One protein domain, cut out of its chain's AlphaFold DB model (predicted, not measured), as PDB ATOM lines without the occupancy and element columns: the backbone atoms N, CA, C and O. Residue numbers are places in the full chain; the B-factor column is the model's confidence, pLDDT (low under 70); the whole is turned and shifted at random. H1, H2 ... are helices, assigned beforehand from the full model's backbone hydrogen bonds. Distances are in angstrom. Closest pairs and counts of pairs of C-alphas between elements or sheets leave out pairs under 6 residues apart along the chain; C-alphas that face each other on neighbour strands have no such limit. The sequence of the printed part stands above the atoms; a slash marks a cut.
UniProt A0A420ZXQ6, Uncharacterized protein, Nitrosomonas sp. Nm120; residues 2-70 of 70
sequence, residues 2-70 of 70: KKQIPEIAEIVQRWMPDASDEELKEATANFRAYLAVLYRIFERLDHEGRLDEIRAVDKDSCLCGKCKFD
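AT A GLANCE: This is residues 2 to 70 of the 70 residues of an uncharacterized protein of Nitrosomonas sp. Nm120 (UniProt A0A420ZXQ6). One long helix, H2, makes a bare bar, with the short helix H1 set crosswise near its first end and the tiny helix H3 just past its other end, from where a long tail with no named element leads away. The middle of H2, residues 33 to 40, stands free, and in the tail residues 60 to 66 stick out. The printed part has 69 residues with three named helices, in the order H1, H2, H3, and no named strand; the class is all helix. The whole is extended, with a radius of gyration of the C-alphas of 17.6 A and spans of 43 by 34 by 21 A.

IN THESE COORDINATES: Find C-alpha 21 at (134.427, 315.378, 195.986); from there H2, residues 21 to 47, runs 38.7 A to C-alpha 47 at (158.082, 340.684, 178.796). Before it look for H1, residues 10 to 15, 8.8 A long. After it comes H3, residues 51 to 54, 5.7 A long, ending at C-alpha 54 at (163.518, 334.061, 189.239).

HOW THE PARTS SIT: Start from H2, which touches H1 with residues 24 to 31 alone; the closest C-alphas, those of Val 12 and Thr 28, are 6.2 A apart. Their lines are about perpendicular, at 73 degrees. At the other end, H2 and H3 are close but not clearly touching, the closest C-alphas being those of Leu 45 and Leu 51, 5.0 A apart. H1 and H3 are apart. In H1 and H2 every O i to N i+4 pair is within hydrogen-bond range; H3 is too short for such a pair.

THE WHOLE: The two C-alphas farthest apart, those of Lys 2 and Gly 65, are 46.8 A apart. The printed part has no cut, and both links between helices are tight. Look at residues 55 to 70, which end at the chain's last residue: they and residue 2 have pLDDT under 70, while the mean of the printed part is 84.8.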
ATOM      1  N   LYS A   2     139.231 317.929 171.104       53.31
ATOM      2  CA  LYS A   2     139.586 318.798 172.243       53.31
ATOM      3  C   LYS A   2     139.457 317.943 173.506       53.31
ATOM      4  O   LYS A   2     138.354 317.492 173.798       53.31
ATOM      5  N   LYS A   3     140.564 317.655 174.198       72.69
ATOM      6  CA  LYS A   3     140.501 317.008 175.518       72.69
ATOM      7  C   LYS A   3     139.698 317.937 176.428       72.69
ATOM      8  O   LYS A   3     140.063 319.103 176.565       72.69
ATOM      9  N   GLN A   4     138.582 317.454 176.969       81.56
ATOM     10  CA  GLN A   4     137.859 318.204 177.990       81.56
ATOM     11  C   GLN A   4     138.772 318.330 179.208       81.56
ATOM     12  O   GLN A   4     139.426 317.361 179.598       81.56
ATOM     13  N   ILE A   5     138.862 319.538 179.757       85.81
ATOM     14  CA  ILE A   5     139.588 319.762 181.003       85.81
ATOM     15  C   ILE A   5     138.774 319.057 182.095       85.81
ATOM     16  O   ILE A   5     137.584 319.354 182.213       85.81
ATOM     17  N   PRO A   6     139.364 318.112 182.846       91.38
ATOM     18  CA  PRO A   6     138.632 317.387 183.876       91.38
ATOM     19  C   PRO A   6     138.165 318.359 184.957       91.38
ATOM     20  O   PRO A   6     138.842 319.350 185.226       91.38
ATOM     21  N   GLU A   7     137.024 318.099 185.587       94.94
ATOM     22  CA  GLU A   7     136.503 318.977 186.639       94.94
ATOM     23  C   GLU A   7     137.491 319.074 187.811       94.94
ATOM     24  O   GLU A   7     137.920 320.180 188.150       94.94
ATOM     25  N   ILE A   8     137.947 317.919 188.310       96.44
ATOM     26  CA  ILE A   8     138.994 317.771 189.328       96.44
ATOM     27  C   ILE A   8     140.342 317.506 188.646       96.44
ATOM     28  O   ILE A   8     140.450 316.675 187.743       96.44
ATOM     29  N   ALA A   9     141.392 318.206 189.068       95.31
ATOM     30  CA  ALA A   9     142.733 317.979 188.542       95.31
ATOM     31  C   ALA A   9     143.352 316.711 189.152       95.31
ATOM     32  O   ALA A   9     143.358 316.545 190.369       95.31
ATOM     33  N   GLU A  10     143.963 315.859 188.322       95.44
ATOM     34  CA  GLU A  10     144.604 314.614 188.786       95.44
ATOM     35  C   GLU A  10     145.644 314.850 189.891       95.44
ATOM     36  O   GLU A  10     145.796 314.035 190.795       95.44
ATOM     37  N   ILE A  11     146.366 315.972 189.837       96.31
ATOM     38  CA  ILE A  11     147.368 316.314 190.852       96.31
ATOM     39  C   ILE A  11     146.734 316.604 192.217       96.31
ATOM     40  O   ILE A  11     147.284 316.207 193.237       96.31
ATOM     41  N   VAL A  12     145.548 317.216 192.231       97.31
ATOM     42  CA  VAL A  12     144.806 317.510 193.461       97.31
ATOM     43  C   VAL A  12     144.296 316.212 194.086       97.31
ATOM     44  O   VAL A  12     144.495 316.010 195.277       97.31
ATOM     45  N   GLN A  13     143.772 315.277 193.280       96.50
ATOM     46  CA  GLN A  13     143.398 313.933 193.758       96.50
ATOM     47  C   GLN A  13     144.581 313.184 194.376       96.50
ATOM     48  O   GLN A  13     144.436 312.539 195.408       96.50
ATOM     49  N   ARG A  14     145.768 313.275 193.762       97.19
ATOM     50  CA  ARG A  14     146.977 312.618 194.284       97.19
ATOM     51  C   ARG A  14     147.462 313.223 195.602       97.19
ATOM     52  O   ARG A  14     148.036 312.501 196.408       97.19
ATOM     53  N   TRP A  15     147.282 314.527 195.806       97.44
ATOM     54  CA  TRP A  15     147.693 315.213 197.036       97.44
ATOM     55  C   TRP A  15     146.675 315.097 198.169       97.44
ATOM     56  O   TRP A  15     147.065 315.165 199.332       97.44
ATOM     57  N   MET A  16     145.396 314.921 197.840       97.44
ATOM     58  CA  MET A  16     144.290 314.868 198.797       97.44
ATOM     59  C   MET A  16     143.473 313.577 198.606       97.44
ATOM     60  O   MET A  16     142.306 313.648 198.224       97.44
ATOM     61  N   PRO A  17     144.065 312.390 198.837       96.44
ATOM     62  CA  PRO A  17     143.423 311.114 198.511       96.44
ATOM     63  C   PRO A  17     142.166 310.822 199.345       96.44
ATOM     64  O   PRO A  17     141.278 310.123 198.867       96.44
ATOM     65  N   ASP A  18     142.086 311.372 200.560       97.69
ATOM     66  CA  ASP A  18     140.984 311.141 201.504       97.69
ATOM     67  C   ASP A  18     139.937 312.271 201.508       97.69
ATOM     68  O   ASP A  18     139.009 312.254 202.317       97.69
ATOM     69  N   ALA A  19     140.093 313.274 200.637       97.38
ATOM     70  CA  ALA A  19     139.179 314.407 200.561       97.38
ATOM     71  C   ALA A  19     137.871 314.038 199.852       97.38
ATOM     72  O   ALA A  19     137.831 313.214 198.934       97.38
ATOM     73  N   SER A  20     136.792 314.694 200.263       98.12
ATOM     74  CA  SER A  20     135.495 314.606 199.597       98.12
ATOM     75  C   SER A  20     135.534 315.204 198.184       98.12
ATOM     76  O   SER A  20     136.398 316.010 197.840       98.12
ATOM     77  N   ASP A  21     134.560 314.838 197.347       97.56
ATOM     78  CA  ASP A  21     134.427 315.378 195.986       97.56
ATOM     79  C   ASP A  21     134.291 316.915 195.975       97.56
ATOM     80  O   ASP A  21     134.860 317.590 195.116       97.56
ATOM     81  N   GLU A  22     133.594 317.481 196.965       98.00
ATOM     82  CA  GLU A  22     133.416 318.929 197.134       98.00
ATOM     83  C   GLU A  22     134.746 319.622 197.464       98.00
ATOM     84  O   GLU A  22     135.121 320.587 196.792       98.00
ATOM     85  N   GLU A  23     135.510 319.074 198.413       98.25
ATOM     86  CA  GLU A  23     136.847 319.570 198.765       98.25
ATOM     87  C   GLU A  23     137.819 319.470 197.582       98.25
ATOM     88  O   GLU A  23     138.601 320.389 197.338       98.25
ATOM     89  N   LEU A  24     137.755 318.391 196.796       98.38
ATOM     90  CA  LEU A  24     138.595 318.212 195.609       98.38
ATOM     91  C   LEU A  24     138.270 319.221 194.499       98.38
ATOM     92  O   LEU A  24     139.183 319.704 193.812       98.38
ATOM     93  N   LYS A  25     136.990 319.554 194.308       98.00
ATOM     94  CA  LYS A  25     136.554 320.587 193.357       98.00
ATOM     95  C   LYS A  25     137.012 321.967 193.795       98.00
ATOM     96  O   LYS A  25     137.583 322.696 192.979       98.00
ATOM     97  N   GLU A  26     136.829 322.301 195.070       98.19
ATOM     98  CA  GLU A  26     137.295 323.566 195.637       98.19
ATOM     99  C   GLU A  26     138.821 323.690 195.528       98.19
ATOM    100  O   GLU A  26     139.338 324.665 194.975       98.19
ATOM    101  N   ALA A  27     139.557 322.664 195.955       98.00
ATOM    102  CA  ALA A  27     141.011 322.626 195.858       98.00
ATOM    103  C   ALA A  27     141.493 322.733 194.404       98.00
ATOM    104  O   ALA A  27     142.467 323.431 194.124       98.00
ATOM    105  N   THR A  28     140.788 322.115 193.451       98.19
ATOM    106  CA  THR A  28     141.095 322.254 192.020       98.19
ATOM    107  C   THR A  28     140.859 323.674 191.510       98.19
ATOM    108  O   THR A  28     141.690 324.195 190.756       98.19
ATOM    109  N   ALA A  29     139.757 324.314 191.899       97.81
ATOM    110  CA  ALA A  29     139.474 325.698 191.531       97.81
ATOM    111  C   ALA A  29     140.557 326.643 192.075       97.81
ATOM    112  O   ALA A  29     141.126 327.435 191.317       97.81
ATOM    113  N   ASN A  30     140.919 326.481 193.348       98.00
ATOM    114  CA  ASN A  30     141.969 327.257 194.004       98.00
ATOM    115  C   ASN A  30     143.334 327.027 193.343       98.00
ATOM    116  O   ASN A  30     144.017 327.982 192.976       98.00
ATOM    117  N   PHE A  31     143.707 325.770 193.100       97.38
ATOM    118  CA  PHE A  31     144.950 325.411 192.416       97.38
ATOM    119  C   PHE A  31     145.068 326.086 191.043       97.38
ATOM    120  O   PHE A  31     146.095 326.692 190.729       97.38
ATOM    121  N   ARG A  32     144.001 326.049 190.237       97.19
ATOM    122  CA  ARG A  32     143.959 326.724 188.929       97.19
ATOM    123  C   ARG A  32     144.094 328.237 189.057       97.19
ATOM    124  O   ARG A  32     144.816 328.842 188.264       97.19
ATOM    125  N   ALA A  33     143.438 328.844 190.044       97.25
ATOM    126  CA  ALA A  33     143.544 330.276 190.298       97.25
ATOM    127  C   ALA A  33     144.984 330.679 190.662       97.25
ATOM    128  O   ALA A  33     145.512 331.638 190.092       97.25
ATOM    129  N   TYR A  34     145.658 329.913 191.527       96.50
ATOM    130  CA  TYR A  34     147.064 330.145 191.869       96.50
ATOM    131  C   TYR A  34     147.987 329.992 190.660       96.50
ATOM    132  O   TYR A  34     148.810 330.874 190.410       96.50
ATOM    133  N   LEU A  35     147.819 328.935 189.860       96.62
ATOM    134  CA  LEU A  35     148.595 328.754 188.630       96.62
ATOM    135  C   LEU A  35     148.414 329.921 187.654       96.62
ATOM    136  O   LEU A  35     149.391 330.375 187.066       96.62
ATOM    137  N   ALA A  36     147.196 330.443 187.507       96.25
ATOM    138  CA  ALA A  36     146.936 331.595 186.648       96.25
ATOM    139  C   ALA A  36     147.612 332.880 187.158       96.25
ATOM    140  O   ALA A  36     148.023 333.727 186.366       96.25
ATOM    141  N   VAL A  37     147.731 333.062 188.476       96.62
ATOM    142  CA  VAL A  37     148.510 334.169 189.058       96.62
ATOM    143  C   VAL A  37     149.998 333.984 188.769       96.62
ATOM    144  O   VAL A  37     150.621 334.909 188.254       96.62
ATOM    145  N   LEU A  38     150.545 332.796 189.039       95.31
ATOM    146  CA  LEU A  38     151.952 332.489 188.781       95.31
ATOM    147  C   LEU A  38     152.301 332.701 187.307       95.31
ATOM    148  O   LEU A  38     153.249 333.418 187.006       95.31
ATOM    149  N   TYR A  39     151.492 332.159 186.394       95.88
ATOM    150  CA  TYR A  39     151.675 332.333 184.956       95.88
ATOM    151  C   TYR A  39     151.755 333.815 184.562       95.88
ATOM    152  O   TYR A  39     152.684 334.204 183.865       95.88
ATOM    153  N   ARG A  40     150.846 334.661 185.069       96.06
ATOM    154  CA  ARG A  40     150.862 336.109 184.786       96.06
ATOM    155  C   ARG A  40     152.109 336.814 185.322       96.06
ATOM    156  O   ARG A  40     152.574 337.767 184.706       96.06
ATOM    157  N   ILE A  41     152.647 336.369 186.458       94.19
ATOM    158  CA  ILE A  41     153.910 336.896 186.996       94.19
ATOM    159  C   ILE A  41     155.067 336.535 186.059       94.19
ATOM    160  O   ILE A  41     155.831 337.419 185.683       94.19
ATOM    161  N   PHE A  42     155.166 335.267 185.644       94.75
ATOM    162  CA  PHE A  42     156.198 334.814 184.705       94.75
ATOM    163  C   PHE A  42     156.106 335.531 183.357       94.75
ATOM    164  O   PHE A  42     157.115 336.024 182.868       94.75
ATOM    165  N   GLU A  43     154.904 335.640 182.790       95.44
ATOM    166  CA  GLU A  43     154.654 336.334 181.522       95.44
ATOM    167  C   GLU A  43     155.085 337.803 181.589       95.44
ATOM    168  O   GLU A  43     155.732 338.314 180.675       95.44
ATOM    169  N   ARG A  44     154.797 338.479 182.707       96.25
ATOM    170  CA  ARG A  44     155.242 339.856 182.930       96.25
ATOM    171  C   ARG A  44     156.762 339.964 183.037       96.25
ATOM    172  O   ARG A  44     157.340 340.867 182.442       96.25
ATOM    173  N   LEU A  45     157.404 339.078 183.796       94.50
ATOM    174  CA  LEU A  45     158.859 339.094 183.966       94.50
ATOM    175  C   LEU A  45     159.586 338.793 182.653       94.50
ATOM    176  O   LEU A  45     160.579 339.449 182.356       94.50
ATOM    177  N   ASP A  46     159.071 337.868 181.845       94.62
ATOM    178  CA  ASP A  46     159.592 337.582 180.506       94.62
ATOM    179  C   ASP A  46     159.471 338.806 179.585       94.62
ATOM    180  O   ASP A  46     160.456 339.236 178.988       94.62
ATOM    181  N   HIS A  47     158.299 339.453 179.563       95.94
ATOM    182  CA  HIS A  47     158.082 340.684 178.796       95.94
ATOM    183  C   HIS A  47     158.993 341.843 179.247       95.94
ATOM    184  O   HIS A  47     159.408 342.665 178.431       95.94
ATOM    185  N   GLU A  48     159.308 341.936 180.541       96.44
ATOM    186  CA  GLU A  48     160.229 342.939 181.093       96.44
ATOM    187  C   GLU A  48     161.717 342.553 180.933       96.44
ATOM    188  O   GLU A  48     162.583 343.355 181.274       96.44
ATOM    189  N   GLY A  49     162.037 341.358 180.415       93.81
ATOM    190  CA  GLY A  49     163.413 340.862 180.302       93.81
ATOM    191  C   GLY A  49     164.069 340.535 181.650       93.81
ATOM    192  O   GLY A  49     165.290 340.575 181.755       93.81
ATOM    193  N   ARG A  50     163.256 340.240 182.672       91.88
ATOM    194  CA  ARG A  50     163.628 340.042 184.087       91.88
ATOM    195  C   ARG A  50     163.383 338.612 184.571       91.88
ATOM    196  O   ARG A  50     163.270 338.352 185.766       91.88
ATOM    197  N   LEU A  51     163.232 337.660 183.648       88.44
ATOM    198  CA  LEU A  51     162.988 336.254 183.988       88.44
ATOM    199  C   LEU A  51     164.152 335.648 184.797       88.44
ATOM    200  O   LEU A  51     163.967 334.701 185.562       88.44
ATOM    201  N   ASP A  52     165.350 336.211 184.654       85.44
ATOM    202  CA  ASP A  52     166.552 335.863 185.403       85.44
ATOM    203  C   ASP A  52     166.483 336.222 186.894       85.44
ATOM    204  O   ASP A  52     167.161 335.567 187.681       85.44
ATOM    205  N   GLU A  53     165.616 337.147 187.315       83.38
ATOM    206  CA  GLU A  53     165.351 337.415 188.739       83.38
ATOM    207  C   GLU A  53     164.713 336.219 189.460       83.38
ATOM    208  O   GLU A  53     164.774 336.116 190.683       83.38
ATOM    209  N   ILE A  54     164.107 335.296 188.706       78.62
ATOM    210  CA  ILE A  54     163.518 334.061 189.239       78.62
ATOM    211  C   ILE A  54     164.570 332.952 189.355       78.62
ATOM    212  O   ILE A  54     164.268 331.860 189.849       78.62
ATOM    213  N   ARG A  55     165.811 333.184 188.899       67.75
ATOM    214  CA  ARG A  55     166.879 332.198 189.070       67.75
ATOM    215  C   ARG A  55     166.984 331.869 190.548       67.75
ATOM    216  O   ARG A  55     167.077 332.753 191.391       67.75
ATOM    217  N   ALA A  56     166.858 330.564 190.789       55.50
ATOM    218  CA  ALA A  56     166.858 329.919 192.081       55.50
ATOM    219  C   ALA A  56     167.806 330.638 193.027       55.50
ATOM    220  O   ALA A  56     168.923 330.947 192.613       55.50
ATOM    221  N   VAL A  57     167.334 330.841 194.266       53.56
ATOM    222  CA  VAL A  57     168.105 330.612 195.495       53.56
ATOM    223  C   VAL A  57     169.520 330.216 195.066       53.56
ATOM    224  O   VAL A  57     169.722 329.068 194.658       53.56
ATOM    225  N   ASP A  58     170.423 331.212 195.012       49.50
ATOM    226  CA  ASP A  58     171.837 331.076 194.662       49.50
ATOM    227  C   ASP A  58     172.358 329.710 195.109       49.50
ATOM    228  O   ASP A  58     171.931 329.192 196.146       49.50
ATOM    229  N   LYS A  59     173.344 329.137 194.413       51.78
ATOM    230  CA  LYS A  59     174.050 327.949 194.933       51.78
ATOM    231  C   LYS A  59     174.488 328.134 196.405       51.78
ATOM    232  O   LYS A  59     174.540 327.156 197.147       51.78
ATOM    233  N   ASP A  60     174.664 329.387 196.829       53.19
ATOM    234  CA  ASP A  60     175.002 329.835 198.184       53.19
ATOM    235  C   ASP A  60     173.813 329.987 199.158       53.19
ATOM    236  O   ASP A  60     174.002 330.296 200.332       53.19
ATOM    237  N   SER A  61     172.579 329.750 198.720       53.28
ATOM    238  CA  SER A  61     171.354 329.905 199.520       53.28
ATOM    239  C   SER A  61     170.564 328.603 199.725       53.28
ATOM    240  O   SER A  61     169.501 328.611 200.351       53.28
ATOM    241  N   CYS A  62     171.120 327.442 199.333       52.06
ATOM    242  CA  CYS A  62     170.744 326.173 199.977       52.06
ATOM    243  C   CYS A  62     171.103 326.262 201.466       52.06
ATOM    244  O   CYS A  62     172.226 325.981 201.878       52.06
ATOM    245  N   LEU A  63     170.103 326.555 202.298       55.47
ATOM    246  CA  LEU A  63     170.186 326.444 203.763       55.47
ATOM    247  C   LEU A  63     170.431 324.994 204.231       55.47
ATOM    248  O   LEU A  63     170.637 324.736 205.413       55.47
ATOM    249  N   CYS A  64     170.395 324.036 203.304       67.25
ATOM    250  CA  CYS A  64     170.591 322.614 203.537       67.25
ATOM    251  C   CYS A  64     172.060 322.160 203.607       67.25
ATOM    252  O   CYS A  64     172.308 321.041 204.059       67.25
ATOM    253  N   GLY A  65     173.022 322.968 203.136       53.56
ATOM    254  CA  GLY A  65     174.465 322.674 203.184       53.56
ATOM    255  C   GLY A  65     174.937 321.395 202.467       53.56
ATOM    256  O   GLY A  65     176.053 320.946 202.713       53.56
ATOM    257  N   LYS A  66     174.107 320.762 201.624       59.62
ATOM    258  CA  LYS A  66     174.364 319.406 201.083       59.62
ATOM    259  C   LYS A  66     174.368 319.291 199.561       59.62
ATOM    260  O   LYS A  66     174.587 318.200 199.039       59.62
ATOM    261  N   CYS A  67     174.153 320.380 198.838       61.03
ATOM    262  CA  CYS A  67     174.139 320.335 197.384       61.03
ATOM    263  C   CYS A  67     175.569 320.436 196.834       61.03
ATOM    264  O   CYS A  67     176.124 321.527 196.750       61.03
ATOM    265  N   LYS A  68     176.166 319.300 196.455       49.12
ATOM    266  CA  LYS A  68     177.292 319.268 195.512       49.12
ATOM    267  C   LYS A  68     176.715 318.996 194.131       49.12
ATOM    268  O   LYS A  68     176.147 317.931 193.913       49.12
ATOM    269  N   PHE A  69     176.805 319.976 193.244       53.91
ATOM    270  CA  PHE A  69     176.529 319.774 191.829       53.91
ATOM    271  C   PHE A  69     177.878 319.812 191.120       53.91
ATOM    272  O   PHE A  69     178.509 320.873 191.103       53.91
ATOM    273  N   ASP A  70     178.315 318.638 190.663       48.31
ATOM    274  CA  ASP A  70     179.497 318.450 189.815       48.31
ATOM    275  C   ASP A  70     179.327 319.153 188.456       48.31
ATOM    276  O   ASP A  70     178.176 319.215 187.955       48.31
TER     277      ASP A  70